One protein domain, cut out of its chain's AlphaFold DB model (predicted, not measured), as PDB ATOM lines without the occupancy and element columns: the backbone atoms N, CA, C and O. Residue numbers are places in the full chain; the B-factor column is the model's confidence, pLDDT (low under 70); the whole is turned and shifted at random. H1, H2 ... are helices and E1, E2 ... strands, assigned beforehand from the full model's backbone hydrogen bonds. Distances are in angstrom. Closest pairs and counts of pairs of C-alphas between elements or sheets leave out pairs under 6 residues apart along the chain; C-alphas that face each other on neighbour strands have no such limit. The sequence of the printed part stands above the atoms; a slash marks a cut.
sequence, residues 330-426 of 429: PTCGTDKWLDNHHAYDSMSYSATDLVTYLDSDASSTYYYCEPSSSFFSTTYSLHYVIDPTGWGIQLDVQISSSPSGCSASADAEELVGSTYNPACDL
ATOM      1  N   PRO A 330     -10.928  27.514  23.438       86.25
ATOM      2  CA  PRO A 330      -9.628  28.164  23.437       86.25
ATOM      3  C   PRO A 330      -8.498  27.283  22.885       86.25
ATOM      4  O   PRO A 330      -7.441  27.800  22.575       86.25
ATOM      5  N   THR A 331      -8.683  25.972  22.721       83.81
ATOM      6  CA  THR A 331      -7.677  25.075  22.111       83.81
ATOM      7  C   THR A 331      -7.932  24.763  20.640       83.81
ATOM      8  O   THR A 331      -7.146  24.041  20.029       83.81
ATOM      9  N   CYS A 332      -9.036  25.251  20.068       77.19
ATOM     10  CA  CYS A 332      -9.398  24.962  18.687       77.19
ATOM     11  C   CYS A 332      -8.951  26.082  17.768       77.19
ATOM     12  O   CYS A 332      -9.683  27.056  17.619       77.19
ATOM     13  N   GLY A 333      -7.797  25.890  17.128       73.38
ATOM     14  CA  GLY A 333      -7.258  26.784  16.110       73.38
ATOM     15  C   GLY A 333      -7.355  28.269  16.457       73.38
ATOM     16  O   GLY A 333      -7.533  28.690  17.595       73.38
ATOM     17  N   THR A 334      -7.209  29.097  15.440       83.56
ATOM     18  CA  THR A 334      -7.166  30.552  15.590       83.56
ATOM     19  C   THR A 334      -7.942  31.157  14.436       83.56
ATOM     20  O   THR A 334      -7.767  30.716  13.296       83.56
ATOM     21  N   ASP A 335      -8.780  32.156  14.686       90.44
ATOM     22  CA  ASP A 335      -9.400  32.898  13.594       90.44
ATOM     23  C   ASP A 335      -8.417  33.870  12.933       90.44
ATOM     24  O   ASP A 335      -7.321  34.134  13.430       90.44
ATOM     25  N   LYS A 336      -8.820  34.403  11.779       92.12
ATOM     26  CA  LYS A 336      -7.983  35.299  10.979       92.12
ATOM     27  C   LYS A 336      -7.658  36.609  11.695       92.12
ATOM     28  O   LYS A 336      -6.605  37.183  11.445       92.12
ATOM     29  N   TRP A 337      -8.540  37.087  12.565       95.25
ATOM     30  CA  TRP A 337      -8.367  38.343  13.281       95.25
ATOM     31  C   TRP A 337      -7.488  38.225  14.517       95.25
ATOM     32  O   TRP A 337      -7.047  39.254  15.018       95.25
ATOM     33  N   LEU A 338      -7.120  37.017  14.947       92.69
ATOM     34  CA  LEU A 338      -6.065  36.852  15.946       92.69
ATOM     35  C   LEU A 338      -4.712  37.393  15.451       92.69
ATOM     36  O   LEU A 338      -3.869  37.764  16.261       92.69
ATOM     37  N   ASP A 339      -4.517  37.515  14.131       93.88
ATOM     38  CA  ASP A 339      -3.368  38.216  13.550       93.88
ATOM     39  C   ASP A 339      -3.401  39.733  13.810       93.88
ATOM     40  O   ASP A 339      -2.369  40.374  13.683       93.88
ATOM     41  N   ASN A 340      -4.525  40.321  14.234       97.38
ATOM     42  CA  ASN A 340      -4.582  41.697  14.732       97.38
ATOM     43  C   ASN A 340      -4.249  41.718  16.228       97.38
ATOM     44  O   ASN A 340      -5.140  41.650  17.077       97.38
ATOM     45  N   HIS A 341      -2.970  41.829  16.578       98.06
ATOM     46  CA  HIS A 341      -2.544  41.831  17.979       98.06
ATOM     47  C   HIS A 341      -1.314  42.693  18.229       98.06
ATOM     48  O   HIS A 341      -0.534  42.953  17.325       98.06
ATOM     49  N   HIS A 342      -1.092  43.086  19.479       97.88
ATOM     50  CA  HIS A 342       0.250  43.461  19.933       97.88
ATOM     51  C   HIS A 342       0.822  42.340  20.807       97.88
ATOM     52  O   HIS A 342       0.066  41.488  21.273       97.88
ATOM     53  N   ALA A 343       2.136  42.309  21.022       95.88
ATOM     54  CA  ALA A 343       2.736  41.416  22.017       95.88
ATOM     55  C   ALA A 343       3.094  42.175  23.285       95.88
ATOM     56  O   ALA A 343       3.709  43.244  23.221       95.88
ATOM     57  N   TYR A 344       2.733  41.589  24.422       95.69
ATOM     58  CA  TYR A 344       3.267  41.962  25.716       95.69
ATOM     59  C   TYR A 344       4.350  40.958  26.100       95.69
ATOM     60  O   TYR A 344       4.066  39.793  26.370       95.69
ATOM     61  N   ASP A 345       5.587  41.435  26.119       91.69
ATOM     62  CA  ASP A 345       6.770  40.638  26.387       91.69
ATOM     63  C   ASP A 345       7.419  41.086  27.698       91.69
ATOM     64  O   ASP A 345       7.972  42.182  27.818       91.69
ATOM     65  N   SER A 346       7.297  40.268  28.738       89.94
ATOM     66  CA  SER A 346       7.862  40.602  30.041       89.94
ATOM     67  C   SER A 346       8.148  39.363  30.863       89.94
ATOM     68  O   SER A 346       7.276  38.769  31.500       89.94
ATOM     69  N   MET A 347       9.439  39.064  30.987       85.19
ATOM     70  CA  MET A 347       9.938  38.011  31.870       85.19
ATOM     71  C   MET A 347       9.762  38.331  33.359       85.19
ATOM     72  O   MET A 347      10.111  37.501  34.192       85.19
ATOM     73  N   SER A 348       9.277  39.522  33.716       87.12
ATOM     74  CA  SER A 348       9.025  39.925  35.107       87.12
ATOM     75  C   SER A 348       7.543  39.956  35.479       87.12
ATOM     76  O   SER A 348       7.221  40.003  36.667       87.12
ATOM     77  N   TYR A 349       6.651  39.930  34.489       90.88
ATOM     78  CA  TYR A 349       5.215  39.947  34.711       90.88
ATOM     79  C   TYR A 349       4.680  38.526  34.889       90.88
ATOM     80  O   TYR A 349       5.033  37.624  34.130       90.88
ATOM     81  N   SER A 350       3.814  38.343  35.888       92.56
ATOM     82  CA  SER A 350       3.120  37.082  36.156       92.56
ATOM     83  C   SER A 350       1.668  37.197  35.716       92.56
ATOM     84  O   SER A 350       0.933  38.013  36.263       92.56
ATOM     85  N   ALA A 351       1.221  36.329  34.811       94.00
ATOM     86  CA  ALA A 351      -0.157  36.314  34.311       94.00
ATOM     87  C   ALA A 351      -1.177  35.693  35.293       94.00
ATOM     88  O   ALA A 351      -2.234  35.223  34.881       94.00
ATOM     89  N   THR A 352      -0.872  35.634  36.593       93.31
ATOM     90  CA  THR A 352      -1.719  34.959  37.594       93.31
ATOM     91  C   THR A 352      -3.098  35.603  37.717       93.31
ATOM     92  O   THR A 352      -4.096  34.885  37.804       93.31
ATOM     93  N   ASP A 353      -3.162  36.934  37.713       92.62
ATOM     94  CA  ASP A 353      -4.423  37.669  37.846       92.62
ATOM     95  C   ASP A 353      -5.281  37.497  36.587       92.62
ATOM     96  O   ASP A 353      -6.458  37.157  36.695       92.62
ATOM     97  N   LEU A 354      -4.662  37.561  35.400       95.38
ATOM     98  CA  LEU A 354      -5.306  37.225  34.128       95.38
ATOM     99  C   LEU A 354      -5.877  35.800  34.138       95.38
ATOM    100  O   LEU A 354      -7.037  35.600  33.798       95.38
ATOM    101  N   VAL A 355      -5.100  34.800  34.557       95.25
ATOM    102  CA  VAL A 355      -5.571  33.406  34.620       95.25
ATOM    103  C   VAL A 355      -6.732  33.262  35.608       95.25
ATOM    104  O   VAL A 355      -7.721  32.599  35.302       95.25
ATOM    105  N   THR A 356      -6.653  33.928  36.763       94.44
ATOM    106  CA  THR A 356      -7.722  33.927  37.775       94.44
ATOM    107  C   THR A 356      -9.003  34.556  37.237       94.44
ATOM    108  O   THR A 356     -10.095  34.022  37.447       94.44
ATOM    109  N   TYR A 357      -8.885  35.674  36.524       94.38
ATOM    110  CA  TYR A 357      -9.995  36.305  35.822       94.38
ATOM    111  C   TYR A 357     -10.593  35.353  34.779       94.38
ATOM    112  O   TYR A 357     -11.808  35.137  34.770       94.38
ATOM    113  N   LEU A 358      -9.746  34.699  33.976       94.12
ATOM    114  CA  LEU A 358     -10.200  33.789  32.928       94.12
ATOM    115  C   LEU A 358     -10.951  32.557  33.478       94.12
ATOM    116  O   LEU A 358     -11.863  32.041  32.836       94.12
ATOM    117  N   ASP A 359     -10.607  32.102  34.682       92.44
ATOM    118  CA  ASP A 359     -11.289  30.987  35.350       92.44
ATOM    119  C   ASP A 359     -12.580  31.387  36.081       92.44
ATOM    120  O   ASP A 359     -13.416  30.524  36.363       92.44
ATOM    121  N   SER A 360     -12.747  32.666  36.428       88.50
ATOM    122  CA  SER A 360     -13.842  33.117  37.296       88.50
ATOM    123  C   SER A 360     -14.931  33.917  36.587       88.50
ATOM    124  O   SER A 360     -16.087  33.808  36.997       88.50
ATOM    125  N   ASP A 361     -14.598  34.685  35.542       77.56
ATOM    126  CA  ASP A 361     -15.516  35.676  34.959       77.56
ATOM    127  C   ASP A 361     -15.340  35.902  33.440       77.56
ATOM    128  O   ASP A 361     -15.812  36.886  32.878       77.56
ATOM    129  N   ALA A 362     -14.703  34.971  32.721       71.00
ATOM    130  CA  ALA A 362     -14.397  35.112  31.285       71.00
ATOM    131  C   ALA A 362     -15.595  35.012  30.332       71.00
ATOM    132  O   ALA A 362     -15.416  34.706  29.156       71.00
ATOM    133  N   SER A 363     -16.827  35.206  30.804       74.69
ATOM    134  CA  SER A 363     -18.022  34.918  29.999       74.69
ATOM    135  C   SER A 363     -18.102  35.718  28.689       74.69
ATOM    136  O   SER A 363     -18.786  35.284  27.764       74.69
ATOM    137  N   SER A 364     -17.376  36.836  28.594       81.88
ATOM    138  CA  SER A 364     -17.258  37.676  27.397       81.88
ATOM    139  C   SER A 364     -15.830  37.827  26.858       81.88
ATOM    140  O   SER A 364     -15.627  38.624  25.949       81.88
ATOM    141  N   THR A 365     -14.845  37.107  27.405       92.12
ATOM    142  CA  THR A 365     -13.431  37.263  27.031       92.12
ATOM    143  C   THR A 365     -12.942  36.017  26.311       92.12
ATOM    144  O   THR A 365     -12.922  34.923  26.879       92.12
ATOM    145  N   TYR A 366     -12.518  36.186  25.060       93.88
ATOM    146  CA  TYR A 366     -11.957  35.107  24.252       93.88
ATOM    147  C   TYR A 366     -10.450  34.989  24.478       93.88
ATOM    148  O   TYR A 366      -9.759  35.971  24.754       93.88
ATOM    149  N   TYR A 367      -9.926  33.775  24.359       94.12
ATOM    150  CA  TYR A 367      -8.499  33.502  24.468       94.12
ATOM    151  C   TYR A 367      -8.140  32.246  23.682       94.12
ATOM    152  O   TYR A 367      -9.002  31.418  23.394       94.12
ATOM    153  N   TYR A 368      -6.860  32.115  23.349       92.44
ATOM    154  CA  TYR A 368      -6.310  30.943  22.682       92.44
ATOM    155  C   TYR A 368      -5.204  30.322  23.531       92.44
ATOM    156  O   TYR A 368      -4.344  31.021  24.077       92.44
ATOM    157  N   CYS A 369      -5.231  28.999  23.612       91.81
ATOM    158  CA  CYS A 369      -4.216  28.174  24.222       91.81
ATOM    159  C   CYS A 369      -3.473  27.419  23.120       91.81
ATOM    160  O   CYS A 369      -4.061  26.619  22.395       91.81
ATOM    161  N   GLU A 370      -2.173  27.648  23.033       87.38
ATOM    162  CA  GLU A 370      -1.296  27.006  22.068       87.38
ATOM    163  C   GLU A 370      -0.949  25.575  22.515       87.38
ATOM    164  O   GLU A 370      -0.633  25.363  23.694       87.38
ATOM    165  N   PRO A 371      -1.001  24.577  21.612       84.12
ATOM    166  CA  PRO A 371      -0.530  23.233  21.908       84.12
ATOM    167  C   PRO A 371       0.996  23.205  22.043       84.12
ATOM    168  O   PRO A 371       1.744  23.524  21.129       84.12
ATOM    169  N   SER A 372       1.468  22.696  23.172       77.69
ATOM    170  CA  SER A 372       2.849  22.296  23.402       77.69
ATOM    171  C   SER A 372       2.924  20.772  23.422       77.69
ATOM    172  O   SER A 372       2.396  20.109  24.323       77.69
ATOM    173  N   SER A 373       3.552  20.196  22.397       70.31
ATOM    174  CA  SER A 373       3.723  18.751  22.286       70.31
ATOM    175  C   SER A 373       5.029  18.294  22.938       70.31
ATOM    176  O   SER A 373       6.116  18.828  22.717       70.31
ATOM    177  N   SER A 374       4.926  17.253  23.760       71.00
ATOM    178  CA  SER A 374       6.060  16.471  24.247       71.00
ATOM    179  C   SER A 374       5.906  15.025  23.783       71.00
ATOM    180  O   SER A 374       4.806  14.587  23.454       71.00
ATOM    181  N   PHE A 375       6.990  14.242  23.813       67.94
ATOM    182  CA  PHE A 375       6.995  12.848  23.340       67.94
ATOM    183  C   PHE A 375       5.916  11.947  23.985       67.94
ATOM    184  O   PHE A 375       5.604  10.889  23.446       67.94
ATOM    185  N   PHE A 376       5.354  12.337  25.135       71.00
ATOM    186  CA  PHE A 376       4.378  11.538  25.883       71.00
ATOM    187  C   PHE A 376       3.011  12.209  26.083       71.00
ATOM    188  O   PHE A 376       2.094  11.538  26.557       71.00
ATOM    189  N   SER A 377       2.857  13.497  25.763       75.06
ATOM    190  CA  SER A 377       1.592  14.224  25.941       75.06
ATOM    191  C   SER A 377       1.591  15.573  25.229       75.06
ATOM    192  O   SER A 377       2.618  16.259  25.215       75.06
ATOM    193  N   THR A 378       0.417  15.988  24.755       76.44
ATOM    194  CA  THR A 378       0.123  17.373  24.367       76.44
ATOM    195  C   THR A 378      -0.461  18.108  25.568       76.44
ATOM    196  O   THR A 378      -1.404  17.634  26.200       76.44
ATOM    197  N   THR A 379       0.118  19.253  25.905       82.88
ATOM    198  CA  THR A 379      -0.405  20.191  26.906       82.88
ATOM    199  C   THR A 379      -0.701  21.512  26.227       82.88
ATOM    200  O   THR A 379       0.006  21.854  25.295       82.88
ATOM    201  N   TYR A 380      -1.683  22.273  26.696       88.19
ATOM    202  CA  TYR A 380      -1.992  23.580  26.119       88.19
ATOM    203  C   TYR A 380      -1.633  24.695  27.092       88.19
ATOM    204  O   TYR A 380      -1.933  24.590  28.287       88.19
ATOM    205  N   SER A 381      -1.015  25.755  26.576       90.25
ATOM    206  CA  SER A 381      -0.671  26.949  27.345       90.25
ATOM    207  C   SER A 381      -1.358  28.188  26.803       90.25
ATOM    208  O   SER A 381      -1.377  28.387  25.594       90.25
ATOM    209  N   LEU A 382      -1.900  29.029  27.686       93.50
ATOM    210  CA  LEU A 382      -2.443  30.334  27.294       93.50
ATOM    211  C   LEU A 382      -1.399  31.108  26.477       93.50
ATOM    212  O   LEU A 382      -0.266  31.252  26.926       93.50
ATOM    213  N   HIS A 383      -1.791  31.591  25.302       93.12
ATOM    214  CA  HIS A 383      -0.884  32.266  24.374       93.12
ATOM    215  C   HIS A 383      -1.443  33.601  23.872       93.12
ATOM    216  O   HIS A 383      -0.703  34.581  23.793       93.12
ATOM    217  N   TYR A 384      -2.757  33.681  23.633       95.88
ATOM    218  CA  TYR A 384      -3.430  34.946  23.328       95.88
ATOM    219  C   TYR A 384      -4.628  35.188  24.235       95.88
ATOM    220  O   TYR A 384      -5.333  34.249  24.597       95.88
ATOM    221  N   VAL A 385      -4.913  36.458  24.511       96.81
ATOM    222  CA  VAL A 385      -6.199  36.931  25.043       96.81
ATOM    223  C   VAL A 385      -6.730  38.055  24.152       96.81
ATOM    224  O   VAL A 385      -5.944  38.832  23.615       96.81
ATOM    225  N   ILE A 386      -8.045  38.116  23.959       97.12
ATOM    226  CA  ILE A 386      -8.720  39.164  23.187       97.12
ATOM    227  C   ILE A 386      -9.189  40.255  24.150       97.12
ATOM    228  O   ILE A 386      -9.845  39.960  25.150       97.12
ATOM    229  N   ASP A 387      -8.850  41.506  23.855       97.75
ATOM    230  CA  ASP A 387      -9.328  42.660  24.616       97.75
ATOM    231  C   ASP A 387     -10.765  43.065  24.206       97.75
ATOM    232  O   ASP A 387     -11.297  42.561  23.213       97.75
ATOM    233  N   PRO A 388     -11.425  43.994  24.921       97.62
ATOM    234  CA  PRO A 388     -12.802  44.391  24.606       97.62
ATOM    235  C   PRO A 388     -13.013  44.934  23.183       97.62
ATOM    236  O   PRO A 388     -14.128  44.882  22.669       97.62
ATOM    237  N   THR A 389     -11.959  45.422  22.520       98.00
ATOM    238  CA  THR A 389     -12.035  45.933  21.141       98.00
ATOM    239  C   THR A 389     -12.000  44.822  20.088       98.00
ATOM    240  O   THR A 389     -12.119  45.099  18.895       98.00
ATOM    241  N   GLY A 390     -11.830  43.562  20.502       97.38
ATOM    242  CA  GLY A 390     -11.643  42.430  19.598       97.38
ATOM    243  C   GLY A 390     -10.210  42.304  19.082       97.38
ATOM    244  O   GLY A 390      -9.958  41.570  18.136       97.38
ATOM    245  N   TRP A 391      -9.249  43.031  19.653       98.12
ATOM    246  CA  TRP A 391      -7.848  42.877  19.281       98.12
ATOM    247  C   TRP A 391      -7.152  41.877  20.196       98.12
ATOM    248  O   TRP A 391      -7.336  41.882  21.414       98.12
ATOM    249  N   GLY A 392      -6.274  41.066  19.616       97.56
ATOM    250  CA  GLY A 392      -5.453  40.137  20.371       97.56
ATOM    251  C   GLY A 392      -4.336  40.822  21.162       97.56
ATOM    252  O   GLY A 392      -3.840  41.911  20.831       97.56
ATOM    253  N   ILE A 393      -3.901  40.110  22.193       98.06
ATOM    254  CA  ILE A 393      -2.679  40.343  22.952       98.06
ATOM    255  C   ILE A 393      -1.918  39.022  22.954       98.06
ATOM    256  O   ILE A 393      -2.405  38.043  23.520       98.06
ATOM    257  N   GLN A 394      -0.746  38.985  22.319       96.38
ATOM    258  CA  GLN A 394       0.176  37.862  22.468       96.38
ATOM    259  C   GLN A 394       0.889  37.965  23.811       96.38
ATOM    260  O   GLN A 394       1.419  39.024  24.157       96.38
ATOM    261  N   LEU A 395       0.907  36.863  24.551       95.69
ATOM    262  CA  LEU A 395       1.422  36.801  25.908       95.69
ATOM    263  C   LEU A 395       2.780  36.102  25.930       95.69
ATOM    264  O   LEU A 395       2.863  34.888  26.095       95.69
ATOM    265  N   ASP A 396       3.845  36.895  25.849       91.62
ATOM    266  CA  ASP A 396       5.225  36.446  26.035       91.62
ATOM    267  C   ASP A 396       5.661  36.780  27.482       91.62
ATOM    268  O   ASP A 396       6.581  37.552  27.754       91.62
ATOM    269  N   VAL A 397       4.916  36.242  28.457       92.69
ATOM    270  CA  VAL A 397       5.049  36.557  29.894       92.69
ATOM    271  C   VAL A 397       5.166  35.297  30.754       92.69
ATOM    272  O   VAL A 397       5.018  34.175  30.271       92.69
ATOM    273  N   GLN A 398       5.412  35.442  32.064       91.06
ATOM    274  CA  GLN A 398       5.436  34.278  32.951       91.06
ATOM    275  C   GLN A 398       4.023  33.744  33.212       91.06
ATOM    276  O   GLN A 398       3.234  34.336  33.954       91.06
ATOM    277  N   ILE A 399       3.731  32.569  32.657       90.94
ATOM    278  CA  ILE A 399       2.476  31.841  32.863       90.94
ATOM    279  C   ILE A 399       2.787  30.587  33.684       90.94
ATOM    280  O   ILE A 399       3.274  29.583  33.171       90.94
ATOM    281  N   SER A 400       2.550  30.657  34.996       88.44
ATOM    282  CA  SER A 400       2.839  29.545  35.922       88.44
ATOM    283  C   SER A 400       1.768  28.446  35.912       88.44
ATOM    284  O   SER A 400       2.044  27.300  36.269       88.44
ATOM    285  N   SER A 401       0.559  28.788  35.473       91.06
ATOM    286  CA  SER A 401      -0.564  27.880  35.248       91.06
ATOM    287  C   SER A 401      -1.424  28.430  34.121       91.06
ATOM    288  O   SER A 401      -1.594  29.641  34.029       91.06
ATOM    289  N   SER A 402      -1.982  27.556  33.287       91.06
ATOM    290  CA  SER A 402      -2.949  27.973  32.269       91.06
ATOM    291  C   SER A 402      -4.377  27.943  32.810       91.06
ATOM    292  O   SER A 402      -4.637  27.152  33.722       91.06
ATOM    293  N   PRO A 403      -5.294  28.757  32.254       92.25
ATOM    294  CA  PRO A 403      -6.712  28.692  32.584       92.25
ATOM    295  C   PRO A 403      -7.254  27.275  32.419       92.25
ATOM    296  O   PRO A 403      -6.833  26.523  31.533       92.25
ATOM    297  N   SER A 404      -8.232  26.915  33.244       90.88
ATOM    298  CA  SER A 404      -8.892  25.608  33.227       90.88
ATOM    299  C   SER A 404      -9.438  25.239  31.840       90.88
ATOM    300  O   SER A 404      -9.366  24.069  31.448       90.88
ATOM    301  N   GLY A 405      -9.873  26.226  31.048       88.44
ATOM    302  CA  GLY A 405     -10.319  26.039  29.665       88.44
ATOM    303  C   GLY A 405      -9.249  25.505  28.703       88.44
ATOM    304  O   GLY A 405      -9.608  24.834  27.738       88.44
ATOM    305  N   CYS A 406      -7.954  25.689  28.989       88.25
ATOM    306  CA  CYS A 406      -6.867  25.075  28.212       88.25
ATOM    307  C   CYS A 406      -6.726  23.564  28.482       88.25
ATOM    308  O   CYS A 406      -6.156  22.837  27.680       88.25
ATOM    309  N   SER A 407      -7.225  23.073  29.621       80.88
ATOM    310  CA  SER A 407      -7.123  21.653  30.002       80.88
ATOM    311  C   SER A 407      -8.357  20.823  29.639       80.88
ATOM    312  O   SER A 407      -8.274  19.603  29.537       80.88
ATOM    313  N   ALA A 408      -9.507  21.473  29.444       64.44
ATOM    314  CA  ALA A 408     -10.804  20.817  29.274       64.44
ATOM    315  C   ALA A 408     -11.103  20.353  27.833       64.44
ATOM    316  O   ALA A 408     -12.174  19.813  27.568       64.44
ATOM    317  N   SER A 409     -10.199  20.610  26.892       54.50
ATOM    318  CA  SER A 409     -10.565  20.874  25.497       54.50
ATOM    319  C   SER A 409      -9.720  20.115  24.466       54.50
ATOM    320  O   SER A 409      -9.851  20.363  23.271       54.50
ATOM    321  N   ALA A 410      -8.920  19.140  24.909       51.62
ATOM    322  CA  ALA A 410      -8.208  18.213  24.022       51.62
ATOM    323  C   ALA A 410      -9.102  17.086  23.452       51.62
ATOM    324  O   ALA A 410      -8.731  16.470  22.460       51.62
ATOM    325  N   ASP A 411     -10.276  16.818  24.046       44.69
ATOM    326  CA  ASP A 411     -11.015  15.560  23.811       44.69
ATOM    327  C   ASP A 411     -12.373  15.700  23.084       44.69
ATOM    328  O   ASP A 411     -13.065  14.700  22.892       44.69
ATOM    329  N   ALA A 412     -12.806  16.900  22.675       47.22
ATOM    330  CA  ALA A 412     -14.099  17.060  21.999       47.22
ATOM    331  C   ALA A 412     -14.053  18.111  20.887       47.22
ATOM    332  O   ALA A 412     -13.981  19.305  21.164       47.22
ATOM    333  N   GLU A 413     -14.192  17.682  19.632       50.59
ATOM    334  CA  GLU A 413     -14.361  18.543  18.448       50.59
ATOM    335  C   GLU A 413     -15.717  19.293  18.464       50.59
ATOM    336  O   GLU A 413     -15.845  20.404  17.950       50.59
ATOM    337  N   GLU A 414     -16.728  18.790  19.182       48.31
ATOM    338  CA  GLU A 414     -18.095  19.347  19.196       48.31
ATOM    339  C   GLU A 414     -18.295  20.492  20.209       48.31
ATOM    340  O   GLU A 414     -17.962  20.347  21.388       48.31
ATOM    341  N   LEU A 415     -18.820  21.652  19.789       51.50
ATOM    342  CA  LEU A 415     -19.317  22.680  20.721       51.50
ATOM    343  C   LEU A 415     -20.499  22.120  21.528       51.50
ATOM    344  O   LEU A 415     -21.197  21.201  21.089       51.50
ATOM    345  N   VAL A 416     -20.764  22.701  22.705       49.09
ATOM    346  CA  VAL A 416     -21.949  22.369  23.511       49.09
ATOM    347  C   VAL A 416     -23.199  22.534  22.636       49.09
ATOM    348  O   VAL A 416     -23.547  23.648  22.256       49.09
ATOM    349  N   GLY A 417     -23.864  21.423  22.300       48.34
ATOM    350  CA  GLY A 417     -25.027  21.424  21.405       48.34
ATOM    351  C   GLY A 417     -24.798  20.874  19.992       48.34
ATOM    352  O   GLY A 417     -25.635  21.132  19.130       48.34
ATOM    353  N   SER A 418     -23.748  20.075  19.750       45.59
ATOM    354  CA  SER A 418     -23.487  19.346  18.486       45.59
ATOM    355  C   SER A 418     -23.181  20.220  17.261       45.59
ATOM    356  O   SER A 418     -23.311  19.778  16.119       45.59
ATOM    357  N   THR A 419     -22.743  21.461  17.479       50.69
ATOM    358  CA  THR A 419     -22.245  22.330  16.407       50.69
ATOM    359  C   THR A 419     -20.733  22.151  16.296       50.69
ATOM    360  O   THR A 419     -20.000  22.358  17.259       50.69
ATOM    361  N   TYR A 420     -20.259  21.721  15.137       57.53
ATOM    362  CA  TYR A 420     -18.837  21.569  14.845       57.53
ATOM    363  C   TYR A 420     -18.162  22.956  14.742       57.53
ATOM    364  O   TYR A 420     -18.720  23.847  14.096       57.53
ATOM    365  N   ASN A 421     -17.010  23.159  15.404       58.34
ATOM    366  CA  ASN A 421     -16.230  24.398  15.283       58.34
ATOM    367  C   ASN A 421     -15.202  24.232  14.153       58.34
ATOM    368  O   ASN A 421     -14.239  23.488  14.339       58.34
ATOM    369  N   PRO A 422     -15.356  24.941  13.020       57.41
ATOM    370  CA  PRO A 422     -14.441  24.808  11.893       57.41
ATOM    371  C   PRO A 422     -13.010  25.226  12.224       57.41
ATOM    372  O   PRO A 422     -12.111  24.817  11.506       57.41
ATOM    373  N   ALA A 423     -12.778  25.989  13.302       58.41
ATOM    374  CA  ALA A 423     -11.436  26.344  13.750       58.41
ATOM    375  C   ALA A 423     -10.604  25.133  14.213       58.41
ATOM    376  O   ALA A 423      -9.382  25.186  14.127       58.41
ATOM    377  N   CYS A 424     -11.237  24.043  14.672       61.19
ATOM    378  CA  CYS A 424     -10.512  22.865  15.162       61.19
ATOM    379  C   CYS A 424      -9.807  22.075  14.032       61.19
ATOM    380  O   CYS A 424      -8.839  21.386  14.328       61.19
ATOM    381  N   ASP A 425     -10.227  22.216  12.763       55.81
ATOM    382  CA  ASP A 425      -9.601  21.529  11.610       55.81
ATOM    383  C   ASP A 425      -8.631  22.429  10.829       55.81
ATOM    384  O   ASP A 425      -8.058  22.001   9.832       55.81
ATOM    385  N   LEU A 426      -8.421  23.684  11.241       53.91
ATOM    386  CA  LEU A 426      -7.588  24.616  10.463       53.91
ATOM    387  C   LEU A 426      -6.077  24.352  10.599       53.91
ATOM    388  O   LEU A 426      -5.283  25.052   9.960       53.91
TER     389      LEU A 426
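Overview. This is residues 330 to 426 of the 429 residues of the protein "Hypothetical protein" of Dictyocha speculum (UniProt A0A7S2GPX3). One strongly twisted sheet of four strands makes the body, with E2 and E3 a long hairpin that reaches well past the other two strands to a tip at residues 375 and 376. Short H1 and the longer H2 graze the sheet, and after E4 a long stretch with no named element leads away to little H3, which is off the sheet. The printed part has 97 residues, with named elements in the order H1, E1, H2, E2, E3, E4, H3, in the mixed class of helices and strands. The sheet is mixed, in the order E1, E4, E3, E2. The whole is compact, with a radius of gyration of the C-alphas of 13.5 A and spans of 40 by 36 by 26 A.

Arrangement. The inner strands E3, residues 377 to 386, and E4, residues 392 to 398, are an antiparallel hairpin at 125 degrees, with N 393 and O 385 2.8 A apart. Edge strand E2, residues 367 to 374, forms another hairpin with E3, antiparallel at 156 degrees, with N 372 and O 379 2.7 A apart. E2, E3 and E4 are a meander, each strand the antiparallel neighbour of the one before. The other edge strand, E1, residues 341 to 350, is parallel to E4 at 18 degrees, with N 394 and O 342 2.8 A apart; E1 bends by 103 degrees at residue 347. Across the sheet the strands' lines turn by 65 degrees, and the way across it turns by 62 degrees. H2, residues 352 to 360, only just on the sheet, with 5 pairs of C-alphas within 10 A, only grazes it with residues 352 to 358. E1, H2 and E2 form a split strand-helix-strand unit, two strands running the same way with E4 and E3 between them; its crossover is right-handed. H1, residues 336 to 339, only grazes the sheet with residues 337 to 339; its closest C-alphas to E4 are those of Leu 338 and Gly 392, 5.5 A apart. H3, residues 422 to 425, is not on the sheet and is apart from H1 and H2. In H2 every O i to N i+4 pair is within hydrogen-bond range; H1 and H3 are too short for such a pair.

Along the chain. H1 begins at C-alpha 336 (-7.983, 35.299, 10.979). From first to last C-alpha E1 measures 19.6 A, H2 12.3 A, E2 22.4 A, E3 27.1 A and E4 17.6 A. E3 begins at C-alpha 377 (1.592, 14.224, 25.941), and H3 ends at C-alpha 425 (-9.601, 21.529, 11.610).

Size, cuts and confidence. The C-alphas farthest apart, of Ser 348 and Ser 418, are 41.9 A apart. The printed part has no cut. The link from E4 to H3 is long, 23 residues, and in it residues 414 to 415 pair antiparallel with 419 to 420. Mean pLDDT of the printed part is 82.2; residue 375 and residues 408 to 426 are under 70.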